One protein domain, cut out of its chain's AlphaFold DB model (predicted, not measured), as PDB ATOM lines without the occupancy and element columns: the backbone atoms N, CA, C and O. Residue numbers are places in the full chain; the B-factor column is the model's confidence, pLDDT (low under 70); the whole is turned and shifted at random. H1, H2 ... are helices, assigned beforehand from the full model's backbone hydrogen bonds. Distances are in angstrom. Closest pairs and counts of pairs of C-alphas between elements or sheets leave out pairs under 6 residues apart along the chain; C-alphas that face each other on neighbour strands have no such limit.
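AT A GLANCE: This is residues 4 to 119 of the 158 residues of an uncharacterized protein of Mytilus coruscus (UniProt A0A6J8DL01). A long rod built on one long helix, H2: H1 folds back beside its first part, short H3 folds back on its far part, and H4 extends loosely beyond, with H5 turned across the tip. The 116 printed residues, with five named helices from H1 to H5 and no named strand, are all helix in class. The whole is extended, radius of gyration of the C-alphas 24.3 A, spanning 81 by 23 by 21 A.

HOW THE PARTS SIT: H1, residues 4 to 22, and H2, residues 27 to 65, form a hairpin and touch, closest at C-alphas 13 and 37, 6.1 A. H3, residues 72 to 79, touches H2, C-alphas 59 and 79 closest at 5.9 A. H4, residues 91 to 110, is close to H2 but not clearly touching. In H1, H2 and H3 every O i to N i+4 pair is within hydrogen-bond range; in H4 15 of 16.

IN THESE COORDINATES: H2 measures 57.3 A, from C-alpha 27 at (23.520, -74.982, 22.245) to C-alpha 65 at (67.493, -76.128, -14.476).

THE WHOLE: The printed part has no cut; H3 to H4 is a long link. In the model's own confidence, 14 printed residues are under 70 in pLDDT, namely residues 24 to 25, residues 67 to 70 and residues 112 to 119.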
ATOM      1  N   ILE A   4      49.341 -67.410   9.215       77.69
ATOM      2  CA  ILE A   4      49.589 -67.080  10.623       77.69
ATOM      3  C   ILE A   4      48.316 -66.553  11.298       77.69
ATOM      4  O   ILE A   4      47.963 -67.010  12.378       77.69
ATOM      5  N   SER A   5      47.576 -65.646  10.650       78.19
ATOM      6  CA  SER A   5      46.316 -65.128  11.207       78.19
ATOM      7  C   SER A   5      45.233 -66.204  11.343       78.19
ATOM      8  O   SER A   5      44.451 -66.161  12.286       78.19
ATOM      9  N   VAL A   6      45.204 -67.187  10.435       81.31
ATOM     10  CA  VAL A   6      44.248 -68.306  10.495       81.31
ATOM     11  C   VAL A   6      44.611 -69.278  11.619       81.31
ATOM     12  O   VAL A   6      43.720 -69.722  12.336       81.31
ATOM     13  N   LEU A   7      45.904 -69.538  11.836       80.94
ATOM     14  CA  LEU A   7      46.387 -70.353  12.957       80.94
ATOM     15  C   LEU A   7      46.057 -69.725  14.318       80.94
ATOM     16  O   LEU A   7      45.558 -70.418  15.200       80.94
ATOM     17  N   TYR A   8      46.262 -68.412  14.471       83.69
ATOM     18  CA  TYR A   8      45.866 -67.709  15.696       83.69
ATOM     19  C   TYR A   8      44.356 -67.797  15.944       83.69
ATOM     20  O   TYR A   8      43.953 -68.060  17.073       83.69
ATOM     21  N   MET A   9      43.527 -67.642  14.902       83.44
ATOM     22  CA  MET A   9      42.074 -67.825  15.018       83.44
ATOM     23  C   MET A   9      41.687 -69.258  15.396       83.44
ATOM     24  O   MET A   9      40.781 -69.443  16.198       83.44
ATOM     25  N   GLN A  10      42.365 -70.278  14.869       83.19
ATOM     26  CA  GLN A  10      42.110 -71.661  15.277       83.19
ATOM     27  C   GLN A  10      42.462 -71.911  16.744       83.19
ATOM     28  O   GLN A  10      41.713 -72.591  17.441       83.19
ATOM     29  N   GLN A  11      43.576 -71.352  17.226       85.06
ATOM     30  CA  GLN A  11      44.003 -71.520  18.613       85.06
ATOM     31  C   GLN A  11      43.034 -70.844  19.596       85.06
ATOM     32  O   GLN A  11      42.692 -71.425  20.630       85.06
ATOM     33  N   THR A  12      42.553 -69.643  19.268       82.69
ATOM     34  CA  THR A  12      41.559 -68.931  20.085       82.69
ATOM     35  C   THR A  12      40.173 -69.564  19.998       82.69
ATOM     36  O   THR A  12      39.483 -69.646  21.009       82.69
ATOM     37  N   LEU A  13      39.765 -70.070  18.830       85.50
ATOM     38  CA  LEU A  13      38.497 -70.792  18.687       85.50
ATOM     39  C   LEU A  13      38.519 -72.131  19.427       85.50
ATOM     40  O   LEU A  13      37.530 -72.469  20.061       85.50
ATOM     41  N   GLY A  14      39.634 -72.867  19.401       82.50
ATOM     42  CA  GLY A  14      39.771 -74.126  20.141       82.50
ATOM     43  C   GLY A  14      39.678 -73.936  21.658       82.50
ATOM     44  O   GLY A  14      38.940 -74.656  22.321       82.50
ATOM     45  N   THR A  15      40.345 -72.909  22.196       83.88
ATOM     46  CA  THR A  15      40.239 -72.550  23.626       83.88
ATOM     47  C   THR A  15      38.852 -72.021  24.003       83.88
ATOM     48  O   THR A  15      38.383 -72.257  25.116       83.88
ATOM     49  N   LEU A  16      38.166 -71.330  23.088       81.88
ATOM     50  CA  LEU A  16      36.780 -70.907  23.288       81.88
ATOM     51  C   LEU A  16      35.820 -72.102  23.314       81.88
ATOM     52  O   LEU A  16      34.935 -72.143  24.159       81.88
ATOM     53  N   LEU A  17      36.008 -73.078  22.426       81.31
ATOM     54  CA  LEU A  17      35.179 -74.281  22.333       81.31
ATOM     55  C   LEU A  17      35.279 -75.115  23.620       81.31
ATOM     56  O   LEU A  17      34.254 -75.500  24.175       81.31
ATOM     57  N   GLU A  18      36.490 -75.272  24.161       80.25
ATOM     58  CA  GLU A  18      36.732 -75.933  25.451       80.25
ATOM     59  C   GLU A  18      36.049 -75.203  26.623       80.25
ATOM     60  O   GLU A  18      35.507 -75.836  27.525       80.25
ATOM     61  N   ARG A  19      36.014 -73.863  26.620       78.88
ATOM     62  CA  ARG A  19      35.286 -73.090  27.644       78.88
ATOM     63  C   ARG A  19      33.770 -73.214  27.516       78.88
ATOM     64  O   ARG A  19      33.088 -73.410  28.514       78.88
ATOM     65  N   VAL A  20      33.257 -73.111  26.295       80.06
ATOM     66  CA  VAL A  20      31.818 -73.140  25.997       80.06
ATOM     67  C   VAL A  20      31.214 -74.512  26.309       80.06
ATOM     68  O   VAL A  20      30.102 -74.570  26.827       80.06
ATOM     69  N   GLU A  21      31.951 -75.603  26.072       74.06
ATOM     70  CA  GLU A  21      31.520 -76.959  26.447       74.06
ATOM     71  C   GLU A  21      31.484 -77.185  27.968       74.06
ATOM     72  O   GLU A  21      30.686 -77.989  28.442       74.06
ATOM     73  N   ASN A  22      32.289 -76.453  28.744       74.81
ATOM     74  CA  ASN A  22      32.336 -76.579  30.204       74.81
ATOM     75  C   ASN A  22      31.327 -75.677  30.945       74.81
ATOM     76  O   ASN A  22      30.988 -75.964  32.092       74.81
ATOM     77  N   GLU A  23      30.837 -74.593  30.330       73.25
ATOM     78  CA  GLU A  23      30.025 -73.561  31.007       73.25
ATOM     79  C   GLU A  23      28.496 -73.654  30.783       73.25
ATOM     80  O   GLU A  23      27.781 -72.717  31.128       73.25
ATOM     81  N   ASN A  24      27.947 -74.767  30.264       66.88
ATOM     82  CA  ASN A  24      26.505 -74.898  29.944       66.88
ATOM     83  C   ASN A  24      25.966 -73.709  29.115       66.88
ATOM     84  O   ASN A  24      24.864 -73.199  29.337       66.88
ATOM     85  N   VAL A  25      26.777 -73.226  28.175       68.94
ATOM     86  CA  VAL A  25      26.400 -72.146  27.260       68.94
ATOM     87  C   VAL A  25      25.351 -72.670  26.268       68.94
ATOM     88  O   VAL A  25      25.401 -73.836  25.892       68.94
ATOM     89  N   SER A  26      24.421 -71.807  25.831       76.25
ATOM     90  CA  SER A  26      23.376 -72.133  24.839       76.25
ATOM     91  C   SER A  26      23.909 -72.978  23.672       76.25
ATOM     92  O   SER A  26      24.926 -72.622  23.062       76.25
ATOM     93  N   ASP A  27      23.185 -74.048  23.330       77.94
ATOM     94  CA  ASP A  27      23.520 -74.982  22.245       77.94
ATOM     95  C   ASP A  27      23.766 -74.260  20.909       77.94
ATOM     96  O   ASP A  27      24.648 -74.645  20.141       77.94
ATOM     97  N   GLU A  28      23.054 -73.158  20.655       80.31
ATOM     98  CA  GLU A  28      23.226 -72.327  19.456       80.31
ATOM     99  C   GLU A  28      24.612 -71.670  19.396       80.31
ATOM    100  O   GLU A  28      25.258 -71.648  18.346       80.31
ATOM    101  N   THR A  29      25.109 -71.166  20.528       77.25
ATOM    102  CA  THR A  29      26.437 -70.546  20.628       77.25
ATOM    103  C   THR A  29      27.535 -71.598  20.492       77.25
ATOM    104  O   THR A  29      28.531 -71.366  19.807       77.25
ATOM    105  N   CYS A  30      27.343 -72.777  21.091       80.50
ATOM    106  CA  CYS A  30      28.261 -73.907  20.942       80.50
ATOM    107  C   CYS A  30      28.345 -74.369  19.479       80.50
ATOM    108  O   CYS A  30      29.445 -74.552  18.944       80.50
ATOM    109  N   GLN A  31      27.202 -74.462  18.794       81.88
ATOM    110  CA  GLN A  31      27.151 -74.820  17.380       81.88
ATOM    111  C   GLN A  31      27.813 -73.759  16.488       81.88
ATOM    112  O   GLN A  31      28.609 -74.113  15.619       81.88
ATOM    113  N   MET A  32      27.590 -72.462  16.741       83.25
ATOM    114  CA  MET A  32      28.267 -71.387  15.998       83.25
ATOM    115  C   MET A  32      29.794 -71.436  16.145       83.25
ATOM    116  O   MET A  32      30.518 -71.238  15.166       83.25
ATOM    117  N   VAL A  33      30.307 -71.720  17.347       82.56
ATOM    118  CA  VAL A  33      31.756 -71.853  17.583       82.56
ATOM    119  C   VAL A  33      32.319 -73.080  16.855       82.56
ATOM    120  O   VAL A  33      33.379 -72.982  16.231       82.56
ATOM    121  N   LYS A  34      31.593 -74.206  16.851       83.50
ATOM    122  CA  LYS A  34      31.946 -75.414  16.079       83.50
ATOM    123  C   LYS A  34      31.988 -75.138  14.574       83.50
ATOM    124  O   LYS A  34      32.952 -75.522  13.906       83.50
ATOM    125  N   ASP A  35      31.005 -74.415  14.050       84.75
ATOM    126  CA  ASP A  35      30.938 -74.056  12.632       84.75
ATOM    127  C   ASP A  35      32.085 -73.112  12.231       84.75
ATOM    128  O   ASP A  35      32.750 -73.330  11.212       84.75
ATOM    129  N   LEU A  36      32.398 -72.110  13.063       85.25
ATOM    130  CA  LEU A  36      33.545 -71.216  12.858       85.25
ATOM    131  C   LEU A  36      34.876 -71.976  12.884       85.25
ATOM    132  O   LEU A  36      35.740 -71.753  12.029       85.25
ATOM    133  N   PHE A  37      35.035 -72.918  13.814       83.38
ATOM    134  CA  PHE A  37      36.211 -73.780  13.871       83.38
ATOM    135  C   PHE A  37      36.343 -74.636  12.598       83.38
ATOM    136  O   PHE A  37      37.421 -74.704  11.995       83.38
ATOM    137  N   ALA A  38      35.244 -75.207  12.102       85.44
ATOM    138  CA  ALA A  38      35.232 -75.976  10.859       85.44
ATOM    139  C   ALA A  38      35.585 -75.118   9.625       85.44
ATOM    140  O   ALA A  38      36.381 -75.542   8.782       85.44
ATOM    141  N   ILE A  39      35.049 -73.896   9.521       86.94
ATOM    142  CA  ILE A  39      35.362 -72.953   8.431       86.94
ATOM    143  C   ILE A  39      36.835 -72.530   8.473       86.94
ATOM    144  O   ILE A  39      37.499 -72.484   7.432       86.94
ATOM    145  N   SER A  40      37.368 -72.256   9.667       84.69
ATOM    146  CA  SER A  40      38.777 -71.880   9.835       84.69
ATOM    147  C   SER A  40      39.716 -73.014   9.407       84.69
ATOM    148  O   SER A  40      40.698 -72.774   8.707       84.69
ATOM    149  N   THR A  41      39.348 -74.265   9.699       82.62
ATOM    150  CA  THR A  41      40.097 -75.462   9.290       82.62
ATOM    151  C   THR A  41      40.085 -75.668   7.778       82.62
ATOM    152  O   THR A  41      41.134 -75.907   7.182       82.62
ATOM    153  N   LYS A  42      38.928 -75.496   7.125       85.81
ATOM    154  CA  LYS A  42      38.832 -75.532   5.654       85.81
ATOM    155  C   LYS A  42      39.669 -74.430   5.003       85.81
ATOM    156  O   LYS A  42      40.320 -74.661   3.987       85.81
ATOM    157  N   SER A  43      39.673 -73.246   5.609       83.69
ATOM    158  CA  SER A  43      40.472 -72.111   5.142       83.69
ATOM    159  C   SER A  43      41.974 -72.393   5.276       83.69
ATOM    160  O   SER A  43      42.733 -72.100   4.353       83.69
ATOM    161  N   LEU A  44      42.411 -73.011   6.381       81.62
ATOM    162  CA  LEU A  44      43.802 -73.428   6.570       81.62
ATOM    163  C   LEU A  44      44.226 -74.473   5.530       81.62
ATOM    164  O   LEU A  44      45.288 -74.334   4.927       81.62
ATOM    165  N   ASP A  45      43.384 -75.478   5.280       84.00
ATOM    166  CA  ASP A  45      43.626 -76.500   4.257       84.00
ATOM    167  C   ASP A  45      43.764 -75.873   2.859       84.00
ATOM    168  O   ASP A  45      44.720 -76.154   2.136       84.00
ATOM    169  N   GLN A  46      42.889 -74.930   2.498       84.69
ATOM    170  CA  GLN A  46      42.990 -74.218   1.223       84.69
ATOM    171  C   GLN A  46      44.316 -73.454   1.082       84.69
ATOM    172  O   GLN A  46      44.974 -73.551   0.043       84.69
ATOM    173  N   VAL A  47      44.746 -72.737   2.127       82.94
ATOM    174  CA  VAL A  47      46.030 -72.016   2.118       82.94
ATOM    175  C   VAL A  47      47.210 -72.995   2.052       82.94
ATOM    176  O   VAL A  47      48.162 -72.759   1.302       82.94
ATOM    177  N   GLY A  48      47.135 -74.120   2.768       81.62
ATOM    178  CA  GLY A  48      48.123 -75.196   2.709       81.62
ATOM    179  C   GLY A  48      48.267 -75.776   1.299       81.62
ATOM    180  O   GLY A  48      49.384 -75.904   0.792       81.62
ATOM    181  N   ARG A  49      47.147 -76.031   0.611       83.94
ATOM    182  CA  ARG A  49      47.128 -76.500  -0.787       83.94
ATOM    183  C   ARG A  49      47.752 -75.490  -1.747       83.94
ATOM    184  O   ARG A  49      48.517 -75.887  -2.625       83.94
ATOM    185  N   THR A  50      47.491 -74.192  -1.577       84.50
ATOM    186  CA  THR A  50      48.155 -73.142  -2.373       84.50
ATOM    187  C   THR A  50      49.668 -73.125  -2.131       84.50
ATOM    188  O   THR A  50      50.443 -73.005  -3.082       84.50
ATOM    189  N   GLY A  51      50.106 -73.301  -0.881       82.94
ATOM    190  CA  GLY A  51      51.523 -73.444  -0.539       82.94
ATOM    191  C   GLY A  51      52.171 -74.652  -1.222       82.94
ATOM    192  O   GLY A  51      53.216 -74.513  -1.861       82.94
ATOM    193  N   ALA A  52      51.513 -75.812  -1.166       83.00
ATOM    194  CA  ALA A  52      51.958 -77.033  -1.835       83.00
ATOM    195  C   ALA A  52      52.046 -76.862  -3.362       83.00
ATOM    196  O   ALA A  52      53.025 -77.280  -3.981       83.00
ATOM    197  N   PHE A  53      51.064 -76.190  -3.968       84.00
ATOM    198  CA  PHE A  53      51.054 -75.891  -5.400       84.00
ATOM    199  C   PHE A  53      52.236 -75.003  -5.817       84.00
ATOM    200  O   PHE A  53      52.940 -75.314  -6.779       84.00
ATOM    201  N   ASN A  54      52.515 -73.941  -5.057       85.19
ATOM    202  CA  ASN A  54      53.673 -73.082  -5.306       85.19
ATOM    203  C   ASN A  54      54.998 -73.844  -5.169       85.19
ATOM    204  O   ASN A  54      55.923 -73.628  -5.955       85.19
ATOM    205  N   HIS A  55      55.094 -74.760  -4.204       86.12
ATOM    206  CA  HIS A  55      56.273 -75.612  -4.034       86.12
ATOM    207  C   HIS A  55      56.473 -76.539  -5.240       86.12
ATOM    208  O   HIS A  55      57.571 -76.619  -5.787       86.12
ATOM    209  N   MET A  56      55.396 -77.140  -5.752       85.31
ATOM    210  CA  MET A  56      55.422 -77.955  -6.972       85.31
ATOM    211  C   MET A  56      55.878 -77.162  -8.210       85.31
ATOM    212  O   MET A  56      56.666 -77.676  -9.005       85.31
ATOM    213  N   ILE A  57      55.445 -75.905  -8.369       85.88
ATOM    214  CA  ILE A  57      55.933 -75.027  -9.449       85.88
ATOM    215  C   ILE A  57      57.444 -74.806  -9.323       85.88
ATOM    216  O   ILE A  57      58.173 -74.985 -10.299       85.88
ATOM    217  N   ARG A  58      57.925 -74.465  -8.120       86.00
ATOM    218  CA  ARG A  58      59.360 -74.254  -7.858       86.00
ATOM    219  C   ARG A  58      60.177 -75.509  -8.152       86.00
ATOM    220  O   ARG A  58      61.214 -75.421  -8.800       86.00
ATOM    221  N   ARG A  59      59.675 -76.685  -7.768       85.88
ATOM    222  CA  ARG A  59      60.293 -77.978  -8.099       85.88
ATOM    223  C   ARG A  59      60.372 -78.229  -9.587       85.88
ATOM    224  O   ARG A  59      61.393 -78.702 -10.066       85.88
ATOM    225  N   LYS A  60      59.314 -77.912 -10.331       84.44
ATOM    226  CA  LYS A  60      59.319 -78.072 -11.785       84.44
ATOM    227  C   LYS A  60      60.386 -77.192 -12.438       84.44
ATOM    228  O   LYS A  60      61.116 -77.677 -13.302       84.44
ATOM    229  N   ALA A  61      60.503 -75.938 -12.003       83.81
ATOM    230  CA  ALA A  61      61.539 -75.024 -12.479       83.81
ATOM    231  C   ALA A  61      62.945 -75.552 -12.146       83.81
ATOM    232  O   ALA A  61      63.737 -75.804 -13.051       83.81
ATOM    233  N   ALA A  62      63.212 -75.868 -10.876       81.00
ATOM    234  CA  ALA A  62      64.523 -76.339 -10.432       81.00
ATOM    235  C   ALA A  62      64.917 -77.713 -11.024       81.00
ATOM    236  O   ALA A  62      66.084 -77.966 -11.327       81.00
ATOM    237  N   ALA A  63      63.955 -78.607 -11.277       80.12
ATOM    238  CA  ALA A  63      64.204 -79.866 -11.985       80.12
ATOM    239  C   ALA A  63      64.591 -79.635 -13.456       80.12
ATOM    240  O   ALA A  63      65.368 -80.399 -14.025       80.12
ATOM    241  N   THR A  64      64.060 -78.575 -14.070       79.12
ATOM    242  CA  THR A  64      64.392 -78.202 -15.450       79.12
ATOM    243  C   THR A  64      65.798 -77.607 -15.539       79.12
ATOM    244  O   THR A  64      66.538 -77.927 -16.470       79.12
ATOM    245  N   GLU A  65      66.182 -76.789 -14.557       75.81
ATOM    246  CA  GLU A  65      67.493 -76.128 -14.476       75.81
ATOM    247  C   GLU A  65      68.639 -77.073 -14.081       75.81
ATOM    248  O   GLU A  65      69.780 -76.865 -14.478       75.81
ATOM    249  N   SER A  66      68.349 -78.150 -13.349       71.44
ATOM    250  CA  SER A  66      69.346 -79.126 -12.869       71.44
ATOM    251  C   SER A  66      69.794 -80.160 -13.914       71.44
ATOM    252  O   SER A  66      70.479 -81.131 -13.585       71.44
ATOM    253  N   GLY A  67      69.387 -80.008 -15.179       66.38
ATOM    254  CA  GLY A  67      69.759 -80.936 -16.255       66.38
ATOM    255  C   GLY A  67      69.109 -82.324 -16.145       66.38
ATOM    256  O   GLY A  67      69.447 -83.233 -16.903       66.38
ATOM    257  N   LEU A  68      68.132 -82.504 -15.243       67.00
ATOM    258  CA  LEU A  68      67.369 -83.751 -15.089       67.00
ATOM    259  C   LEU A  68      66.392 -84.020 -16.237       67.00
ATOM    260  O   LEU A  68      65.785 -85.088 -16.266       67.00
ATOM    261  N   ASN A  69      66.258 -83.101 -17.198       65.06
ATOM    262  CA  ASN A  69      65.375 -83.241 -18.363       65.06
ATOM    263  C   ASN A  69      65.616 -84.541 -19.149       65.06
ATOM    264  O   ASN A  69      64.690 -85.098 -19.735       65.06
ATOM    265  N   ASN A  70      66.850 -85.050 -19.123       64.56
ATOM    266  CA  ASN A  70      67.232 -86.282 -19.811       64.56
ATOM    267  C   ASN A  70      66.881 -87.556 -19.016       64.56
ATOM    268  O   ASN A  70      66.951 -88.657 -19.555       64.56
ATOM    269  N   LEU A  71      66.486 -87.427 -17.745       70.44
ATOM    270  CA  LEU A  71      66.205 -88.523 -16.815       70.44
ATOM    271  C   LEU A  71      64.745 -88.453 -16.347       70.44
ATOM    272  O   LEU A  71      64.464 -88.162 -15.182       70.44
ATOM    273  N   LYS A  72      63.815 -88.736 -17.269       72.62
ATOM    274  CA  LYS A  72      62.356 -88.636 -17.054       72.62
ATOM    275  C   LYS A  72      61.875 -89.339 -15.777       72.62
ATOM    276  O   LYS A  72      61.072 -88.776 -15.036       72.62
ATOM    277  N   ASP A  73      62.419 -90.516 -15.476       75.19
ATOM    278  CA  ASP A  73      62.031 -91.301 -14.295       75.19
ATOM    279  C   ASP A  73      62.430 -90.628 -12.977       75.19
ATOM    280  O   ASP A  73      61.730 -90.734 -11.969       75.19
ATOM    281  N   ILE A  74      63.561 -89.920 -12.972       76.12
ATOM    282  CA  ILE A  74      64.052 -89.191 -11.800       76.12
ATOM    283  C   ILE A  74      63.305 -87.864 -11.676       76.12
ATOM    284  O   ILE A  74      62.888 -87.509 -10.578       76.12
ATOM    285  N   GLN A  75      63.063 -87.172 -12.793       76.62
ATOM    286  CA  GLN A  75      62.293 -85.929 -12.822       76.62
ATOM    287  C   GLN A  75      60.890 -86.118 -12.229       76.62
ATOM    288  O   GLN A  75      60.462 -85.313 -11.402       76.62
ATOM    289  N   ALA A  76      60.201 -87.203 -12.598       79.00
ATOM    290  CA  ALA A  76      58.894 -87.531 -12.038       79.00
ATOM    291  C   ALA A  76      58.979 -87.732 -10.517       79.00
ATOM    292  O   ALA A  76      58.264 -87.073  -9.766       79.00
ATOM    293  N   LYS A  77      59.906 -88.572 -10.040       82.50
ATOM    294  CA  LYS A  77      60.068 -88.862  -8.603       82.50
ATOM    295  C   LYS A  77      60.390 -87.619  -7.775       82.50
ATOM    296  O   LYS A  77      59.872 -87.470  -6.675       82.50
ATOM    297  N   VAL A  78      61.217 -86.727  -8.311       80.12
ATOM    298  CA  VAL A  78      61.654 -85.494  -7.643       80.12
ATOM    299  C   VAL A  78      60.508 -84.485  -7.501       80.12
ATOM    300  O   VAL A  78      60.430 -83.777  -6.495       80.12
ATOM    301  N   LEU A  79      59.573 -84.454  -8.456       80.62
ATOM    302  CA  LEU A  79      58.396 -83.586  -8.384       80.62
ATOM    303  C   LEU A  79      57.465 -83.971  -7.218       80.62
ATOM    304  O   LEU A  79      56.945 -83.092  -6.527       80.62
ATOM    305  N   TYR A  80      57.303 -85.279  -6.983       82.38
ATOM    306  CA  TYR A  80      56.380 -85.863  -5.998       82.38
ATOM    307  C   TYR A  80      56.988 -86.103  -4.609       82.38
ATOM    308  O   TYR A  80      56.382 -86.787  -3.786       82.38
ATOM    309  N   LEU A  81      58.173 -85.562  -4.319       82.50
ATOM    310  CA  LEU A  81      58.760 -85.687  -2.985       82.50
ATOM    311  C   LEU A  81      57.853 -85.055  -1.905       82.50
ATOM    312  O   LEU A  81      57.094 -84.128  -2.190       82.50
ATOM    313  N   PRO A  82      57.925 -85.486  -0.639       82.94
ATOM    314  CA  PRO A  82      57.287 -84.759   0.455       82.94
ATOM    315  C   PRO A  82      57.787 -83.312   0.514       82.94
ATOM    316  O   PRO A  82      58.939 -83.041   0.163       82.94
ATOM    317  N   LEU A  83      56.936 -82.365   0.912       81.44
ATOM    318  CA  LEU A  83      57.361 -80.977   1.113       81.44
ATOM    319  C   LEU A  83      58.440 -80.930   2.202       81.44
ATOM    320  O   LEU A  83      58.297 -81.555   3.249       81.44
ATOM    321  N   SER A  84      59.517 -80.199   1.930       78.50
ATOM    322  CA  SER A  84      60.619 -79.985   2.865       78.50
ATOM    323  C   SER A  84      60.599 -78.536   3.335       78.50
ATOM    324  O   SER A  84      60.332 -77.632   2.538       78.50
ATOM    325  N   ASN A  85      60.918 -78.324   4.612       74.75
ATOM    326  CA  ASN A  85      61.185 -76.992   5.160       74.75
ATOM    327  C   ASN A  85      62.569 -76.476   4.731       74.75
ATOM    328  O   ASN A  85      62.817 -75.274   4.737       74.75
ATOM    329  N   GLU A  86      63.458 -77.385   4.334       76.75
ATOM    330  CA  GLU A  86      64.795 -77.089   3.831       76.75
ATOM    331  C   GLU A  86      64.774 -77.094   2.297       76.75
ATOM    332  O   GLU A  86      64.914 -78.149   1.675       76.75
ATOM    333  N   GLY A  87      64.550 -75.932   1.683       74.44
ATOM    334  CA  GLY A  87      64.691 -75.743   0.234       74.44
ATOM    335  C   GLY A  87      63.604 -76.386  -0.642       74.44
ATOM    336  O   GLY A  87      62.545 -76.823  -0.180       74.44
ATOM    337  N   VAL A  88      63.854 -76.417  -1.956       79.69
ATOM    338  CA  VAL A  88      62.887 -76.906  -2.963       79.69
ATOM    339  C   VAL A  88      62.819 -78.440  -2.990       79.69
ATOM    340  O   VAL A  88      61.751 -79.018  -3.219       79.69
ATOM    341  N   PHE A  89      63.923 -79.121  -2.687       78.62
ATOM    342  CA  PHE A  89      64.006 -80.588  -2.707       78.62
ATOM    343  C   PHE A  89      64.494 -81.224  -1.399       78.62
ATOM    344  O   PHE A  89      64.519 -82.451  -1.309       78.62
ATOM    345  N   GLY A  90      64.867 -80.428  -0.396       80.19
ATOM    346  CA  GLY A  90      65.690 -80.889   0.722       80.19
ATOM    347  C   GLY A  90      67.157 -80.521   0.501       80.19
ATOM    348  O   GLY A  90      67.685 -80.736  -0.592       80.19
ATOM    349  N   LYS A  91      67.829 -80.037   1.553       75.25
ATOM    350  CA  LYS A  91      69.221 -79.556   1.511       75.25
ATOM    351  C   LYS A  91      70.178 -80.534   0.814       75.25
ATOM    352  O   LYS A  91      70.897 -80.171  -0.105       75.25
ATOM    353  N   GLY A  92      70.116 -81.819   1.174       79.88
ATOM    354  CA  GLY A  92      71.014 -82.833   0.610       79.88
ATOM    355  C   GLY A  92      70.765 -83.196  -0.861       79.88
ATOM    356  O   GLY A  92      71.649 -83.773  -1.499       79.88
ATOM    357  N   LEU A  93      69.575 -82.918  -1.409       78.06
ATOM    358  CA  LEU A  93      69.277 -83.152  -2.827       78.06
ATOM    359  C   LEU A  93      69.630 -81.925  -3.676       78.06
ATOM    360  O   LEU A  93      70.104 -82.079  -4.799       78.06
ATOM    361  N   GLU A  94      69.452 -80.736  -3.110       78.12
ATOM    362  CA  GLU A  94      69.812 -79.451  -3.712       78.12
ATOM    363  C   GLU A  94      71.325 -79.382  -3.981       78.12
ATOM    364  O   GLU A  94      71.722 -79.231  -5.135       78.12
ATOM    365  N   ASP A  95      72.158 -79.718  -2.987       82.81
ATOM    366  CA  ASP A  95      73.623 -79.799  -3.135       82.81
ATOM    367  C   ASP A  95      74.062 -80.775  -4.247       82.81
ATOM    368  O   ASP A  95      75.077 -80.586  -4.921       82.81
ATOM    369  N   LYS A  96      73.314 -81.871  -4.442       82.38
ATOM    370  CA  LYS A  96      73.606 -82.861  -5.493       82.38
ATOM    371  C   LYS A  96      73.241 -82.342  -6.879       82.38
ATOM    372  O   LYS A  96      73.927 -82.681  -7.845       82.38
ATOM    373  N   PHE A  97      72.162 -81.574  -6.992       78.88
ATOM    374  CA  PHE A  97      71.760 -80.963  -8.254       78.88
ATOM    375  C   PHE A  97      72.675 -79.808  -8.644       78.88
ATOM    376  O   PHE A  97      73.024 -79.722  -9.819       78.88
ATOM    377  N   GLU A  98      73.139 -79.014  -7.680       81.69
ATOM    378  CA  GLU A  98      74.155 -77.974  -7.880       81.69
ATOM    379  C   GLU A  98      75.432 -78.574  -8.488       81.69
ATOM    380  O   GLU A  98      75.820 -78.232  -9.602       81.69
ATOM    381  N   LYS A  99      76.006 -79.601  -7.841       83.88
ATOM    382  CA  LYS A  99      77.205 -80.295  -8.347       83.88
ATOM    383  C   LYS A  99      77.011 -80.887  -9.740       83.88
ATOM    384  O   LYS A  99      77.928 -80.878 -10.555       83.88
ATOM    385  N   ARG A 100      75.828 -81.438 -10.027       77.50
ATOM    386  CA  ARG A 100      75.528 -81.991 -11.356       77.50
ATOM    387  C   ARG A 100      75.449 -80.890 -12.411       77.50
ATOM    388  O   ARG A 100      75.927 -81.095 -13.522       77.50
ATOM    389  N   LYS A 101      74.859 -79.744 -12.075       78.94
ATOM    390  CA  LYS A 101      74.804 -78.577 -12.956       78.94
ATOM    391  C   LYS A 101      76.215 -78.081 -13.274       78.94
ATOM    392  O   LYS A 101      76.544 -77.963 -14.448       78.94
ATOM    393  N   GLU A 102      77.063 -77.923 -12.260       83.69
ATOM    394  CA  GLU A 102      78.475 -77.557 -12.432       83.69
ATOM    395  C   GLU A 102      79.218 -78.550 -13.340       83.69
ATOM    396  O   GLU A 102      79.945 -78.145 -14.243       83.69
ATOM    397  N   GLN A 103      78.999 -79.858 -13.162       80.19
ATOM    398  CA  GLN A 103      79.580 -80.891 -14.028       80.19
ATOM    399  C   GLN A 103      79.095 -80.780 -15.480       80.19
ATOM    400  O   GLN A 103      79.895 -80.926 -16.404       80.19
ATOM    401  N   CYS A 104      77.802 -80.521 -15.699       74.75
ATOM    402  CA  CYS A 104      77.252 -80.303 -17.037       74.75
ATOM    403  C   CYS A 104      77.826 -79.039 -17.693       74.75
ATOM    404  O   CYS A 104      78.173 -79.081 -18.870       74.75
ATOM    405  N   GLU A 105      77.976 -77.945 -16.946       77.38
ATOM    406  CA  GLU A 105      78.583 -76.703 -17.439       77.38
ATOM    407  C   GLU A 105      80.073 -76.884 -17.766       77.38
ATOM    408  O   GLU A 105      80.542 -76.422 -18.805       77.38
ATOM    409  N   GLN A 106      80.817 -77.617 -16.933       80.19
ATOM    410  CA  GLN A 106      82.212 -77.973 -17.208       80.19
ATOM    411  C   GLN A 106      82.340 -78.822 -18.478       80.19
ATOM    412  O   GLN A 106      83.199 -78.546 -19.312       80.19
ATOM    413  N   LEU A 107      81.471 -79.820 -18.661       73.69
ATOM    414  CA  LEU A 107      81.419 -80.630 -19.882       73.69
ATOM    415  C   LEU A 107      81.099 -79.790 -21.122       73.69
ATOM    416  O   LEU A 107      81.756 -79.951 -22.148       73.69
ATOM    417  N   ASP A 108      80.134 -78.876 -21.021       71.88
ATOM    418  CA  ASP A 108      79.773 -77.961 -22.105       71.88
ATOM    419  C   ASP A 108      80.940 -77.036 -22.490       71.88
ATOM    420  O   ASP A 108      81.152 -76.774 -23.676       71.88
ATOM    421  N   ASN A 109      81.719 -76.573 -21.507       73.69
ATOM    422  CA  ASN A 109      82.911 -75.752 -21.731       73.69
ATOM    423  C   ASN A 109      84.067 -76.546 -22.356       73.69
ATOM    424  O   ASN A 109      84.825 -76.002 -23.157       73.69
ATOM    425  N   LEU A 110      84.212 -77.826 -21.998       74.12
ATOM    426  CA  LEU A 110      85.272 -78.699 -22.511       74.12
ATOM    427  C   LEU A 110      84.966 -79.252 -23.908       74.12
ATOM    428  O   LEU A 110      85.888 -79.514 -24.677       74.12
ATOM    429  N   LEU A 111      83.689 -79.444 -24.246       71.81
ATOM    430  CA  LEU A 111      83.250 -80.052 -25.504       71.81
ATOM    431  C   LEU A 111      82.163 -79.211 -26.205       71.81
ATOM    432  O   LEU A 111      81.048 -79.697 -26.434       71.81
ATOM    433  N   PRO A 112      82.469 -77.972 -26.631       63.25
ATOM    434  CA  PRO A 112      81.491 -77.095 -27.282       63.25
ATOM    435  C   PRO A 112      80.919 -77.692 -28.584       63.25
ATOM    436  O   PRO A 112      79.759 -77.458 -28.933       63.25
ATOM    437  N   GLU A 113      81.690 -78.530 -29.285       61.19
ATOM    438  CA  GLU A 113      81.260 -79.233 -30.503       61.19
ATOM    439  C   GLU A 113      80.161 -80.279 -30.245       61.19
ATOM    440  O   GLU A 113      79.286 -80.498 -31.089       61.19
ATOM    441  N   TYR A 114      80.147 -80.886 -29.055       57.16
ATOM    442  CA  TYR A 114      79.169 -81.912 -28.675       57.16
ATOM    443  C   TYR A 114      77.758 -81.319 -28.541       57.16
ATOM    444  O   TYR A 114      76.762 -81.935 -28.930       57.16
ATOM    445  N   LYS A 115      77.670 -80.065 -28.085       59.22
ATOM    446  CA  LYS A 115      76.414 -79.310 -27.977       59.22
ATOM    447  C   LYS A 115      75.856 -78.906 -29.348       59.22
ATOM    448  O   LYS A 115      74.639 -78.899 -29.540       59.22
ATOM    449  N   ASN A 116      76.728 -78.633 -30.323       56.16
ATOM    450  CA  ASN A 116      76.328 -78.318 -31.699       56.16
ATOM    451  C   ASN A 116      75.851 -79.549 -32.482       56.16
ATOM    452  O   ASN A 116      74.901 -79.441 -33.261       56.16
ATOM    453  N   ASN A 117      76.425 -80.729 -32.234       53.81
ATOM    454  CA  ASN A 117      75.993 -81.963 -32.895       53.81
ATOM    455  C   ASN A 117      74.609 -82.453 -32.429       53.81
ATOM    456  O   ASN A 117      73.861 -82.988 -33.244       53.81
ATOM    457  N   ASN A 118      74.192 -82.163 -31.191       52.12
ATOM    458  CA  ASN A 118      72.845 -82.494 -30.695       52.12
ATOM    459  C   ASN A 118      71.715 -81.593 -31.238       52.12
ATOM    460  O   ASN A 118      70.540 -81.887 -31.024       52.12
ATOM    461  N   LYS A 119      72.030 -80.515 -31.976       52.28
ATOM    462  CA  LYS A 119      71.028 -79.748 -32.745       52.28
ATOM    463  C   LYS A 119      70.690 -80.386 -34.090       52.28
ATOM    464  O   LYS A 119      69.659 -80.046 -34.677       52.28
TER     465      LYS A 119